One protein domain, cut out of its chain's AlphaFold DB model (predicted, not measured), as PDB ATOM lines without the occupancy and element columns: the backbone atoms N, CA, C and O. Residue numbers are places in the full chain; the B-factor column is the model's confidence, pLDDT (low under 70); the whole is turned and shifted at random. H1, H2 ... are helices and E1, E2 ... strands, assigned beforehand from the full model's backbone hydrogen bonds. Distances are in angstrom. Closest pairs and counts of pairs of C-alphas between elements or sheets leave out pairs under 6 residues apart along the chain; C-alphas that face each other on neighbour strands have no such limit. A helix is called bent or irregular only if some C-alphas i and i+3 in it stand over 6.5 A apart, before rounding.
ATOM      1  N   VAL A   6      16.447  12.777   2.882       96.56
ATOM      2  CA  VAL A   6      15.112  12.810   3.471       96.56
ATOM      3  C   VAL A   6      14.200  13.598   2.551       96.56
ATOM      4  O   VAL A   6      14.639  14.500   1.834       96.56
ATOM      5  N   ALA A   7      12.915  13.284   2.594       97.75
ATOM      6  CA  ALA A   7      11.895  14.131   2.009       97.75
ATOM      7  C   ALA A   7      11.153  14.860   3.126       97.75
ATOM      8  O   ALA A   7      10.850  14.285   4.173       97.75
ATOM      9  N   PHE A   8      10.833  16.129   2.910       97.50
ATOM     10  CA  PHE A   8      10.001  16.879   3.837       97.50
ATOM     11  C   PHE A   8       8.966  17.717   3.104       97.50
ATOM     12  O   PHE A   8       9.163  18.129   1.961       97.50
ATOM     13  N   ALA A   9       7.845  17.946   3.779       98.19
ATOM     14  CA  ALA A   9       6.766  18.780   3.291       98.19
ATOM     15  C   ALA A   9       6.386  19.842   4.317       98.19
ATOM     16  O   ALA A   9       6.357  19.574   5.520       98.19
ATOM     17  N   ILE A  10       6.045  21.024   3.817       98.25
ATOM     18  CA  ILE A  10       5.473  22.119   4.594       98.25
ATOM     19  C   ILE A  10       4.047  22.317   4.096       98.25
ATOM     20  O   ILE A  10       3.833  22.762   2.969       98.25
ATOM     21  N   VAL A  11       3.069  21.975   4.929       97.56
ATOM     22  CA  VAL A  11       1.673  22.359   4.705       97.56
ATOM     23  C   VAL A  11       1.534  23.795   5.194       97.56
ATOM     24  O   VAL A  11       1.929  24.104   6.314       97.56
ATOM     25  N   ARG A  12       1.033  24.700   4.350       96.31
ATOM     26  CA  ARG A  12       0.905  26.130   4.685       96.31
ATOM     27  C   ARG A  12      -0.408  26.448   5.402       96.31
ATOM     28  O   ARG A  12      -1.130  27.362   5.006       96.31
ATOM     29  N   ASP A  13      -0.742  25.655   6.411       90.44
ATOM     30  CA  ASP A  13      -1.753  26.000   7.406       90.44
ATOM     31  C   ASP A  13      -1.231  27.082   8.372       90.44
ATOM     32  O   ASP A  13      -0.108  27.574   8.240       90.44
ATOM     33  N   ASP A  14      -2.085  27.514   9.300       89.19
ATOM     34  CA  ASP A  14      -1.750  28.519  10.310       89.19
ATOM     35  C   ASP A  14      -1.961  27.930  11.720       89.19
ATOM     36  O   ASP A  14      -3.115  27.762  12.136       89.19
ATOM     37  N   PRO A  15      -0.883  27.567  12.450       92.75
ATOM     38  CA  PRO A  15       0.534  27.651  12.059       92.75
ATOM     39  C   PRO A  15       0.953  26.558  11.046       92.75
ATOM     40  O   PRO A  15       0.305  25.512  11.018       92.75
ATOM     41  N   PRO A  16       2.058  26.740  10.284       96.50
ATOM     42  CA  PRO A  16       2.522  25.746   9.314       96.50
ATOM     43  C   PRO A  16       2.915  24.409   9.947       96.50
ATOM     44  O   PRO A  16       3.682  24.360  10.915       96.50
ATOM     45  N   THR A  17       2.474  23.316   9.335       97.38
ATOM     46  CA  THR A  17       2.783  21.949   9.749       97.38
ATOM     47  C   THR A  17       3.899  21.355   8.890       97.38
ATOM     48  O   THR A  17       3.822  21.334   7.660       97.38
ATOM     49  N   VAL A  18       4.928  20.806   9.544       97.88
ATOM     50  CA  VAL A  18       6.073  20.159   8.888       97.88
ATOM     51  C   VAL A  18       5.983  18.641   9.016       97.88
ATOM     52  O   VAL A  18       5.795  18.102  10.106       97.88
ATOM     53  N   PHE A  19       6.180  17.946   7.898       98.12
ATOM     54  CA  PHE A  19       6.313  16.494   7.833       98.12
ATOM     55  C   PHE A  19       7.693  16.124   7.300       98.12
ATOM     56  O   PHE A  19       8.159  16.735   6.344       98.12
ATOM     57  N   VAL A  20       8.325  15.110   7.887       97.56
ATOM     58  CA  VAL A  20       9.627  14.581   7.455       97.56
ATOM     59  C   VAL A  20       9.510  13.070   7.300       97.56
ATOM     60  O   VAL A  20       8.863  12.409   8.115       97.56
ATOM     61  N   ALA A  21      10.120  12.536   6.252       97.31
ATOM     62  CA  ALA A  21      10.135  11.124   5.917       97.31
ATOM     63  C   ALA A  21      11.497  10.717   5.337       97.31
ATOM     64  O   ALA A  21      12.260  11.557   4.860       97.31
ATOM     65  N   GLU A  22      11.788   9.419   5.369       95.38
ATOM     66  CA  GLU A  22      13.024   8.858   4.805       95.38
ATOM     67  C   GLU A  22      13.127   9.045   3.284       95.38
ATOM     68  O   GLU A  22      14.220   9.238   2.761       95.38
ATOM     69  N   ASP A  23      11.995   9.076   2.579       95.62
ATOM     70  CA  ASP A  23      11.932   9.323   1.142       95.62
ATOM     71  C   ASP A  23      10.583   9.934   0.720       95.62
ATOM     72  O   ASP A  23       9.673  10.155   1.532       95.62
ATOM     73  N   LEU A  24      10.467  10.238  -0.576       95.94
ATOM     74  CA  LEU A  24       9.283  10.862  -1.158       95.94
ATOM     75  C   LEU A  24       8.043   9.953  -1.106       95.94
ATOM     76  O   LEU A  24       6.938  10.452  -0.895       95.94
ATOM     77  N   ASP A  25       8.204   8.639  -1.250       95.31
ATOM     78  CA  ASP A  25       7.089   7.687  -1.279       95.31
ATOM     79  C   ASP A  25       6.468   7.526   0.117       95.31
ATOM     80  O   ASP A  25       5.243   7.456   0.286       95.31
ATOM     81  N   VAL A  26       7.300   7.504   1.159       97.50
ATOM     82  CA  VAL A  26       6.867   7.565   2.560       97.50
ATOM     83  C   VAL A  26       6.224   8.917   2.858       97.50
ATOM     84  O   VAL A  26       5.170   8.952   3.499       97.50
ATOM     85  N   LEU A  27       6.784  10.025   2.357       98.38
ATOM     86  CA  LEU A  27       6.210  11.358   2.556       98.38
ATOM     87  C   LEU A  27       4.806  11.480   1.950       98.38
ATOM     88  O   LEU A  27       3.900  11.999   2.603       98.38
ATOM     89  N   GLN A  28       4.589  10.978   0.732       97.75
ATOM     90  CA  GLN A  28       3.275  11.016   0.083       97.75
ATOM     91  C   GLN A  28       2.227  10.223   0.869       97.75
ATOM     92  O   GLN A  28       1.122  10.723   1.092       97.75
ATOM     93  N   ARG A  29       2.579   9.028   1.360       98.19
ATOM     94  CA  ARG A  29       1.719   8.230   2.253       98.19
ATOM     95  C   ARG A  29       1.414   8.963   3.554       98.19
ATOM     96  O   ARG A  29       0.266   8.991   4.001       98.19
ATOM     97  N   LEU A  30       2.429   9.585   4.151       98.50
ATOM     98  CA  LEU A  30       2.291  10.352   5.384       98.50
ATOM     99  C   LEU A  30       1.331  11.535   5.201       98.50
ATOM    100  O   LEU A  30       0.435  11.712   6.025       98.50
ATOM    101  N   LEU A  31       1.460  12.295   4.110       98.44
ATOM    102  CA  LEU A  31       0.557  13.400   3.772       98.44
ATOM    103  C   LEU A  31      -0.866  12.909   3.498       98.44
ATOM    104  O   LEU A  31      -1.826  13.458   4.039       98.44
ATOM    105  N   ALA A  32      -1.022  11.837   2.722       98.31
ATOM    106  CA  ALA A  32      -2.320  11.221   2.473       98.31
ATOM    107  C   ALA A  32      -3.025  10.836   3.790       98.31
ATOM    108  O   ALA A  32      -4.203  11.139   3.980       98.31
ATOM    109  N   LEU A  33      -2.298  10.249   4.744       98.25
ATOM    110  CA  LEU A  33      -2.849   9.822   6.031       98.25
ATOM    111  C   LEU A  33      -3.096  10.979   7.013       98.25
ATOM    112  O   LEU A  33      -4.104  10.994   7.721       98.25
ATOM    113  N   LYS A  34      -2.152  11.914   7.138       97.88
ATOM    114  CA  LYS A  34      -2.183  12.955   8.180       97.88
ATOM    115  C   LYS A  34      -2.902  14.222   7.743       97.88
ATOM    116  O   LYS A  34      -3.364  14.947   8.617       97.88
ATOM    117  N   VAL A  35      -3.016  14.459   6.439       96.81
ATOM    118  CA  VAL A  35      -3.660  15.646   5.868       96.81
ATOM    119  C   VAL A  35      -4.961  15.241   5.186       96.81
ATOM    120  O   VAL A  35      -6.041  15.551   5.683       96.81
ATOM    121  N   VAL A  36      -4.884  14.465   4.100       97.56
ATOM    122  CA  VAL A  36      -6.058  14.177   3.261       97.56
ATOM    123  C   VAL A  36      -7.116  13.388   4.036       97.56
ATOM    124  O   VAL A  36      -8.255  13.839   4.145       97.56
ATOM    125  N   ALA A  37      -6.745  12.262   4.650       97.44
ATOM    126  CA  ALA A  37      -7.673  11.390   5.374       97.44
ATOM    127  C   ALA A  37      -8.273  12.025   6.643       97.44
ATOM    128  O   ALA A  37      -9.268  11.526   7.165       97.44
ATOM    129  N   ARG A  38      -7.690  13.124   7.140       95.88
ATOM    130  CA  ARG A  38      -8.190  13.876   8.302       95.88
ATOM    131  C   ARG A  38      -9.056  15.076   7.928       95.88
ATOM    132  O   ARG A  38      -9.493  15.805   8.814       95.88
ATOM    133  N   THR A  39      -9.305  15.287   6.640       94.94
ATOM    134  CA  THR A  39     -10.130  16.403   6.173       94.94
ATOM    135  C   THR A  39     -11.570  16.229   6.634       94.94
ATOM    136  O   THR A  39     -12.165  15.168   6.445       94.94
ATOM    137  N   ASP A  40     -12.148  17.291   7.193       94.38
ATOM    138  CA  ASP A  40     -13.573  17.322   7.507       94.38
ATOM    139  C   ASP A  40     -14.397  17.237   6.215       94.38
ATOM    140  O   ASP A  40     -14.433  18.167   5.405       94.38
ATOM    141  N   THR A  41     -15.081  16.107   6.029       94.69
ATOM    142  CA  THR A  41     -15.889  15.849   4.834       94.69
ATOM    143  C   THR A  41     -17.065  16.810   4.682       94.69
ATOM    144  O   THR A  41     -17.544  16.973   3.566       94.69
ATOM    145  N   ALA A  42     -17.512  17.479   5.752       94.19
ATOM    146  CA  ALA A  42     -18.572  18.485   5.662       94.19
ATOM    147  C   ALA A  42     -18.139  19.734   4.873       94.19
ATOM    148  O   ALA A  42     -18.984  20.483   4.386       94.19
ATOM    149  N   ARG A  43     -16.827  19.951   4.721       89.81
ATOM    150  CA  ARG A  43     -16.241  21.060   3.955       89.81
ATOM    151  C   ARG A  43     -15.964  20.716   2.492       89.81
ATOM    152  O   ARG A  43     -15.458  21.562   1.763       89.81
ATOM    153  N   LEU A  44     -16.269  19.491   2.068       94.75
ATOM    154  CA  LEU A  44     -15.985  18.995   0.727       94.75
ATOM    155  C   LEU A  44     -17.287  18.662  -0.017       94.75
ATOM    156  O   LEU A  44     -18.192  18.057   0.560       94.75
ATOM    157  N   PRO A  45     -17.388  18.968  -1.321       96.50
ATOM    158  CA  PRO A  45     -18.451  18.446  -2.163       96.50
ATOM    159  C   PRO A  45     -18.447  16.908  -2.173       96.50
ATOM    160  O   PRO A  45     -17.369  16.302  -2.169       96.50
ATOM    161  N   PRO A  46     -19.613  16.245  -2.290       97.25
ATOM    162  CA  PRO A  46     -19.693  14.781  -2.297       97.25
ATOM    163  C   PRO A  46     -18.803  14.102  -3.349       97.25
ATOM    164  O   PRO A  46     -18.231  13.046  -3.083       97.25
ATOM    165  N   ALA A  47     -18.643  14.724  -4.523       96.94
ATOM    166  CA  ALA A  47     -17.766  14.225  -5.582       96.94
ATOM    167  C   ALA A  47     -16.282  14.207  -5.167       96.94
ATOM    168  O   ALA A  47     -15.571  13.256  -5.487       96.94
ATOM    169  N   GLU A  48     -15.825  15.209  -4.409       97.44
ATOM    170  CA  GLU A  48     -14.454  15.250  -3.887       97.44
ATOM    171  C   GLU A  48     -14.239  14.204  -2.804       97.44
ATOM    172  O   GLU A  48     -13.228  13.506  -2.812       97.44
ATOM    173  N   VAL A  49     -15.215  14.036  -1.908       98.12
ATOM    174  CA  VAL A  49     -15.158  12.993  -0.877       98.12
ATOM    175  C   VAL A  49     -15.052  11.609  -1.520       98.12
ATOM    176  O   VAL A  49     -14.216  10.807  -1.104       98.12
ATOM    177  N   ALA A  50     -15.867  11.331  -2.541       98.19
ATOM    178  CA  ALA A  50     -15.813  10.077  -3.284       98.19
ATOM    179  C   ALA A  50     -14.450   9.877  -3.961       98.19
ATOM    180  O   ALA A  50     -13.824   8.839  -3.757       98.19
ATOM    181  N   TYR A  51     -13.957  10.881  -4.696       98.19
ATOM    182  CA  TYR A  51     -12.658  10.798  -5.365       98.19
ATOM    183  C   TYR A  51     -11.519  10.533  -4.378       98.19
ATOM    184  O   TYR A  51     -10.718   9.626  -4.596       98.19
ATOM    185  N   LEU A  52     -11.441  11.310  -3.291       98.31
ATOM    186  CA  LEU A  52     -10.364  11.186  -2.311       98.31
ATOM    187  C   LEU A  52     -10.404   9.819  -1.625       98.31
ATOM    188  O   LEU A  52      -9.359   9.200  -1.468       98.31
ATOM    189  N   ARG A  53     -11.589   9.299  -1.279       98.44
ATOM    190  CA  ARG A  53     -11.722   7.941  -0.726       98.44
ATOM    191  C   ARG A  53     -11.225   6.878  -1.698       98.44
ATOM    192  O   ARG A  53     -10.450   6.024  -1.288       98.44
ATOM    193  N   THR A  54     -11.636   6.943  -2.962       98.62
ATOM    194  CA  THR A  54     -11.176   6.003  -3.990       98.62
ATOM    195  C   THR A  54      -9.663   6.084  -4.171       98.62
ATOM    196  O   THR A  54      -8.997   5.061  -4.093       98.62
ATOM    197  N   ALA A  55      -9.100   7.287  -4.318       98.44
ATOM    198  CA  ALA A  55      -7.659   7.467  -4.475       98.44
ATOM    199  C   ALA A  55      -6.865   6.931  -3.272       98.44
ATOM    200  O   ALA A  55      -5.831   6.303  -3.461       98.44
ATOM    201  N   LEU A  56      -7.357   7.131  -2.044       98.38
ATOM    202  CA  LEU A  56      -6.729   6.588  -0.837       98.38
ATOM    203  C   LEU A  56      -6.823   5.055  -0.760       98.38
ATOM    204  O   LEU A  56      -5.864   4.415  -0.346       98.38
ATOM    205  N   LEU A  57      -7.951   4.453  -1.146       98.31
ATOM    206  CA  LEU A  57      -8.113   2.992  -1.152       98.31
ATOM    207  C   LEU A  57      -7.278   2.309  -2.242       98.31
ATOM    208  O   LEU A  57      -6.828   1.186  -2.052       98.31
ATOM    209  N   GLU A  58      -7.074   2.987  -3.368       98.56
ATOM    210  CA  GLU A  58      -6.247   2.528  -4.492       98.56
ATOM    211  C   GLU A  58      -4.762   2.882  -4.327       98.56
ATOM    212  O   GLU A  58      -3.987   2.736  -5.268       98.56
ATOM    213  N   GLU A  59      -4.365   3.391  -3.159       98.12
ATOM    214  CA  GLU A  59      -2.987   3.778  -2.850       98.12
ATOM    215  C   GLU A  59      -2.391   4.851  -3.779       98.12
ATOM    216  O   GLU A  59      -1.177   5.022  -3.894       98.12
ATOM    217  N   ARG A  60      -3.248   5.655  -4.415       98.25
ATOM    218  CA  ARG A  60      -2.856   6.784  -5.267       98.25
ATOM    219  C   ARG A  60      -2.591   8.028  -4.421       98.25
ATOM    220  O   ARG A  60      -3.287   9.041  -4.517       98.25
ATOM    221  N   TRP A  61      -1.576   7.946  -3.562       97.81
ATOM    222  CA  TRP A  61      -1.255   8.953  -2.542       97.81
ATOM    223  C   TRP A  61      -1.003  10.341  -3.130       97.81
ATOM    224  O   TRP A  61      -1.626  11.314  -2.702       97.81
ATOM    225  N   GLY A  62      -0.139  10.425  -4.145       94.94
ATOM    226  CA  GLY A  62       0.165  11.678  -4.837       94.94
ATOM    227  C   GLY A  62      -1.075  12.317  -5.468       94.94
ATOM    228  O   GLY A  62      -1.296  13.516  -5.303       94.94
ATOM    229  N   ASP A  63      -1.939  11.519  -6.102       97.56
ATOM    230  CA  ASP A  63      -3.191  12.007  -6.694       97.56
ATOM    231  C   ASP A  63      -4.153  12.548  -5.637       97.56
ATOM    232  O   ASP A  63      -4.797  13.580  -5.852       97.56
ATOM    233  N   ALA A  64      -4.271  11.853  -4.503       98.12
ATOM    234  CA  ALA A  64      -5.117  12.269  -3.394       98.12
ATOM    235  C   ALA A  64      -4.639  13.613  -2.821       98.12
ATOM    236  O   ALA A  64      -5.440  14.537  -2.671       98.12
ATOM    237  N   VAL A  65      -3.331  13.755  -2.580       97.31
ATOM    238  CA  VAL A  65      -2.717  15.000  -2.094       97.31
ATOM    239  C   VAL A  65      -2.886  16.127  -3.117       97.31
ATOM    240  O   VAL A  65      -3.382  17.199  -2.775       97.31
ATOM    241  N   ALA A  66      -2.575  15.892  -4.393       96.69
ATOM    242  CA  ALA A  66      -2.708  16.899  -5.446       96.69
ATOM    243  C   ALA A  66      -4.167  17.331  -5.673       96.69
ATOM    244  O   ALA A  66      -4.447  18.497  -5.973       96.69
ATOM    245  N   ARG A  67      -5.133  16.411  -5.549       97.19
ATOM    246  CA  ARG A  67      -6.558  16.758  -5.612       97.19
ATOM    247  C   ARG A  67      -6.980  17.586  -4.407       97.19
ATOM    248  O   ARG A  67      -7.647  18.600  -4.596       97.19
ATOM    249  N   TRP A  68      -6.557  17.187  -3.211       97.38
ATOM    250  CA  TRP A  68      -6.840  17.907  -1.976       97.38
ATOM    251  C   TRP A  68      -6.314  19.346  -2.021       97.38
ATOM    252  O   TRP A  68      -7.090  20.264  -1.778       97.38
ATOM    253  N   ILE A  69      -5.061  19.562  -2.447       96.62
ATOM    254  CA  ILE A  69      -4.463  20.905  -2.590       96.62
ATOM    255  C   ILE A  69      -5.311  21.781  -3.513       96.62
ATOM    256  O   ILE A  69      -5.651  22.909  -3.165       96.62
ATOM    257  N   ARG A  70      -5.693  21.254  -4.684       95.50
ATOM    258  CA  ARG A  70      -6.498  22.001  -5.664       95.50
ATOM    259  C   ARG A  70      -7.870  22.401  -5.131       95.50
ATOM    260  O   ARG A  70      -8.389  23.425  -5.558       95.50
ATOM    261  N   HIS A  71      -8.468  21.586  -4.267       95.12
ATOM    262  CA  HIS A  71      -9.811  21.839  -3.761       95.12
ATOM    263  C   HIS A  71      -9.819  22.689  -2.487       95.12
ATOM    264  O   HIS A  71     -10.561  23.659  -2.398       95.12
ATOM    265  N   VAL A  72      -8.996  22.324  -1.505       93.12
ATOM    266  CA  VAL A  72      -8.929  22.999  -0.202       93.12
ATOM    267  C   VAL A  72      -8.141  24.307  -0.294       93.12
ATOM    268  O   VAL A  72      -8.349  25.208   0.512       93.12
ATOM    269  N   GLY A  73      -7.264  24.440  -1.291       93.44
ATOM    270  CA  GLY A  73      -6.518  25.669  -1.552       93.44
ATOM    271  C   GLY A  73      -5.364  25.919  -0.581       93.44
ATOM    272  O   GLY A  73      -4.799  27.007  -0.605       93.44
ATOM    273  N   ILE A  74      -5.001  24.938   0.253       94.81
ATOM    274  CA  ILE A  74      -3.834  25.008   1.141       94.81
ATOM    275  C   ILE A  74      -2.611  24.476   0.379       94.81
ATOM    276  O   ILE A  74      -2.593  23.294   0.018       94.81
ATOM    277  N   PRO A  75      -1.588  25.312   0.119       96.06
ATOM    278  CA  PRO A  75      -0.367  24.868  -0.539       96.06
ATOM    279  C   PRO A  75       0.416  23.867   0.313       96.06
ATOM    280  O   PRO A  75       0.459  23.973   1.541       96.06
ATOM    281  N   VAL A  76       1.084  22.935  -0.365       97.56
ATOM    282  CA  VAL A  76       2.050  22.016   0.241       97.56
ATOM    283  C   VAL A  76       3.349  22.128  -0.542       97.56
ATOM    284  O   VAL A  76       3.387  21.783  -1.722       97.56
ATOM    285  N   ASP A  77       4.398  22.618   0.108       97.44
ATOM    286  CA  ASP A  77       5.742  22.647  -0.464       97.44
ATOM    287  C   ASP A  77       6.435  21.319  -0.161       97.44
ATOM    288  O   ASP A  77       6.360  20.847   0.971       97.44
ATOM    289  N   VAL A  78       7.104  20.720  -1.146       96.62
ATOM    290  CA  VAL A  78       7.788  19.426  -1.000       96.62
ATOM    291  C   VAL A  78       9.236  19.567  -1.437       96.62
ATOM    292  O   VAL A  78       9.514  20.104  -2.507       96.62
ATOM    293  N   TYR A  79      10.141  19.040  -0.622       96.56
ATOM    294  CA  TYR A  79      11.575  19.077  -0.858       96.56
ATOM    295  C   TYR A  79      12.190  17.709  -0.588       96.56
ATOM    296  O   TYR A  79      11.677  16.904   0.195       96.56
ATOM    297  N   THR A  80      13.318  17.452  -1.235       96.19
ATOM    298  CA  THR A  80      14.149  16.282  -0.978       96.19
ATOM    299  C   THR A  80      15.566  16.775  -0.807       96.19
ATOM    300  O   THR A  80      16.142  17.333  -1.734       96.19
ATOM    301  N   GLU A  81      16.100  16.608   0.393       93.75
ATOM    302  CA  GLU A  81      17.374  17.193   0.783       93.75
ATOM    303  C   GLU A  81      18.193  16.197   1.582       93.75
ATOM    304  O   GLU A  81      17.687  15.223   2.145       93.75
ATOM    305  N   ARG A  82      19.491  16.455   1.645       92.69
ATOM    306  CA  ARG A  82      20.393  15.697   2.498       92.69
ATOM    307  C   ARG A  82      20.423  16.314   3.889       92.69
ATOM    308  O   ARG A  82      20.607  17.521   4.027       92.69
ATOM    309  N   VAL A  83      20.338  15.481   4.922       91.62
ATOM    310  CA  VAL A  83      20.578  15.934   6.297       91.62
ATOM    311  C   VAL A  83      22.061  16.270   6.452       91.62
ATOM    312  O   VAL A  83      22.923  15.410   6.245       91.62
ATOM    313  N   ALA A  84      22.345  17.531   6.781       91.06
ATOM    314  CA  ALA A  84      23.682  17.973   7.147       91.06
ATOM    315  C   ALA A  84      24.045  17.437   8.537       91.06
ATOM    316  O   ALA A  84      23.213  17.420   9.446       91.06
ATOM    317  N   THR A  85      25.287  17.005   8.695       90.19
ATOM    318  CA  THR A  85      25.850  16.517   9.953       90.19
ATOM    319  C   THR A  85      26.988  17.428  10.410       90.19
ATOM    320  O   THR A  85      27.442  18.309   9.675       90.19
ATOM    321  N   ASP A  86      27.506  17.182  11.612       90.25
ATOM    322  CA  ASP A  86      28.705  17.862  12.122       90.25
ATOM    323  C   ASP A  86      29.931  17.676  11.211       90.25
ATOM    324  O   ASP A  86      30.850  18.491  11.235       90.25
ATOM    325  N   GLU A  87      29.959  16.630  10.384       88.50
ATOM    326  CA  GLU A  87      31.042  16.403   9.422       88.50
ATOM    327  C   GLU A  87      30.962  17.360   8.226       88.50
ATOM    328  O   GLU A  87      31.990  17.715   7.650       88.50
ATOM    329  N   ASP A  88      29.754  17.797   7.862       88.38
ATOM    330  CA  ASP A  88      29.533  18.760   6.784       88.38
ATOM    331  C   ASP A  88      29.830  20.194   7.220       88.38
ATOM    332  O   ASP A  88      30.259  21.018   6.410       88.38
ATOM    333  N   VAL A  89      29.596  20.494   8.501       90.12
ATOM    334  CA  VAL A  89      29.785  21.825   9.090       90.12
ATOM    335  C   VAL A  89      30.651  21.728  10.356       90.12
ATOM    336  O   VAL A  89      30.191  22.023  11.460       90.12
ATOM    337  N   PRO A  90      31.926  21.315  10.225       90.81
ATOM    338  CA  PRO A  90      32.775  21.038  11.375       90.81
ATOM    339  C   PRO A  90      33.073  22.323  12.162       90.81
ATOM    340  O   PRO A  90      33.713  23.234  11.623       90.81
ATOM    341  N   PRO A  91      32.699  22.409  13.456       89.31
ATOM    342  CA  PRO A  91      32.738  23.659  14.220       89.31
ATOM    343  C   PRO A  91      34.143  24.264  14.319       89.31
ATOM    344  O   PRO A  91      34.296  25.484  14.306       89.31
ATOM    345  N   GLY A  92      35.182  23.421  14.340       91.50
ATOM    346  CA  GLY A  92      36.580  23.859  14.369       91.50
ATOM    347  C   GLY A  92      37.077  24.524  13.079       91.50
ATOM    348  O   GLY A  92      38.119  25.174  13.108       91.50
ATOM    349  N   LEU A  93      36.357  24.390  11.959       88.69
ATOM    350  CA  LEU A  93      36.750  24.953  10.661       88.69
ATOM    351  C   LEU A  93      35.839  26.087  10.180       88.69
ATOM    352  O   LEU A  93      36.249  26.823   9.281       88.69
ATOM    353  N   ILE A  94      34.655  26.277  10.781       91.25
ATOM    354  CA  ILE A  94      33.676  27.299  10.360       91.25
ATOM    355  C   ILE A  94      34.327  28.684  10.249       91.25
ATOM    356  O   ILE A  94      34.164  29.363   9.239       91.25
ATOM    357  N   GLY A  95      35.104  29.100  11.256       88.88
ATOM    358  CA  GLY A  95      35.742  30.420  11.263       88.88
ATOM    359  C   GLY A  95      36.689  30.642  10.078       88.88
ATOM    360  O   GLY A  95      36.620  31.680   9.423       88.88
ATOM    361  N   ALA A  96      37.525  29.650   9.761       89.69
ATOM    362  CA  ALA A  96      38.427  29.711   8.612       89.69
ATOM    363  C   ALA A  96      37.652  29.694   7.285       89.69
ATOM    364  O   ALA A  96      37.977  30.452   6.377       89.69
ATOM    365  N   GLN A  97      36.599  28.879   7.174       90.19
ATOM    366  CA  GLN A  97      35.755  28.825   5.976       90.19
ATOM    367  C   GLN A  97      35.062  30.168   5.706       90.19
ATOM    368  O   GLN A  97      35.068  30.632   4.565       90.19
ATOM    369  N   LEU A  98      34.525  30.820   6.747       93.12
ATOM    370  CA  LEU A  98      33.839  32.113   6.643       93.12
ATOM    371  C   LEU A  98      34.722  33.203   6.021       93.12
ATOM    372  O   LEU A  98      34.230  33.945   5.171       93.12
ATOM    373  N   GLN A  99      36.017  33.254   6.359       90.50
ATOM    374  CA  GLN A  99      36.968  34.244   5.821       90.50
ATOM    375  C   GLN A  99      37.077  34.220   4.289       90.50
ATOM    376  O   GLN A  99      37.380  35.239   3.675       90.50
ATOM    377  N   PHE A 100      36.804  33.078   3.652       89.44
ATOM    378  CA  PHE A 100      36.869  32.931   2.195       89.44
ATOM    379  C   PHE A 100      35.511  33.101   1.496       89.44
ATOM    380  O   PHE A 100      35.444  33.090   0.255       89.44
ATOM    381  N   THR A 101      34.424  33.268   2.257       93.12
ATOM    382  CA  THR A 101      33.078  33.445   1.697       93.12
ATOM    383  C   THR A 101      32.885  34.848   1.110       93.12
ATOM    384  O   THR A 101      33.541  35.796   1.544       93.12
ATOM    385  N   PRO A 102      31.983  35.022   0.123       94.19
ATOM    386  CA  PRO A 102      31.771  36.312  -0.538       94.19
ATOM    387  C   PRO A 102      31.434  37.468   0.407       94.19
ATOM    388  O   PRO A 102      31.852  38.588   0.147       94.19
ATOM    389  N   LEU A 103      30.724  37.195   1.507       92.38
ATOM    390  CA  LEU A 103      30.311  38.215   2.473       92.38
ATOM    391  C   LEU A 103      31.500  38.888   3.180       92.38
ATOM    392  O   LEU A 103      31.383  40.029   3.612       92.38
ATOM    393  N   PHE A 104      32.641  38.201   3.272       88.94
ATOM    394  CA  PHE A 104      33.845  38.685   3.954       88.94
ATOM    395  C   PHE A 104      34.928  39.171   2.980       88.94
ATOM    396  O   PHE A 104      36.034  39.509   3.395       88.94
ATOM    397  N   ARG A 105      34.632  39.239   1.676       79.56
ATOM    398  CA  ARG A 105      35.553  39.811   0.687       79.56
ATOM    399  C   ARG A 105      35.394  41.333   0.677       79.56
ATOM    400  O   ARG A 105      34.382  41.834   0.203       79.56
TER     401      ARG A 105
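Overview. This is residues 6 to 105 of the 107 residues of an uncharacterized protein of Actinobacteria bacterium (UniProt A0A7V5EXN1). A small three-stranded sheet has helix H1 packed over one face and its other face bare; H3 of the helical hairpin H2 and H3 packs on H1, and an arm after E3 reaches away, with residues 90 to 96 and 98 to 105 sticking out. The 100 printed residues include four named helices and three strands, in the order E1, E2, H1, H2, H3, E3, H4. The sheet's order is E2, E1, E3, antiparallel throughout, and the class is mixed, helices and strands. The whole is only just extended, close to loose, with a radius of gyration of the C-alphas of 19.3 A and spans of 61 by 24 by 18 A.

Along the chain. E1, residues 6 to 11, begins at C-alpha 6 (15.112, 12.810, 3.471) and is 16.5 A long. E2 is residues 17 to 21 and H1 is residues 24 to 34, 14.9 A. H2, residues 46 to 57, spans 16.6 A, and H3, residues 61 to 72, 16.2 A. E3, residues 76 to 82, is 19.5 A long. H4, residues 91 to 99, ends at C-alpha 99 (36.968, 34.244, 5.821); it is irregular, with C-alphas 92 and 95 7.3 A apart.

Arrangement. E1 and E2 form a hairpin, with N 9 and O 19 at 2.9 A. E1 and E3 are antiparallel, with N 8 and O 79 at 2.9 A. H1 is on the sheet, forming two layers, a helix on one face of a sheet, at a height of 8.0 A. H1 touches residues 61 to 65 of H3 at a steep tilt of 50 degrees, the closest C-alphas being Ala 32 and Trp 61, 5.6 A. Residues 51 to 56 of H2 touch H3 at a shallow tilt of 21 degrees, opposite ways, the closest C-alphas being Leu 52 and Ala 64, 5.5 A. H4 touches no helix. Every O i to N i+4 pair is within hydrogen-bond range in H1, H2 and H3, and 3 of 5 in H4.

Size, cuts and confidence. The C-alphas of Pro 46 and Ala 96, the two farthest apart, are 61.0 A apart. The printed part has no cut; the link H1 to H2 is long, with 11 residues. No printed residue is under 70 in pLDDT.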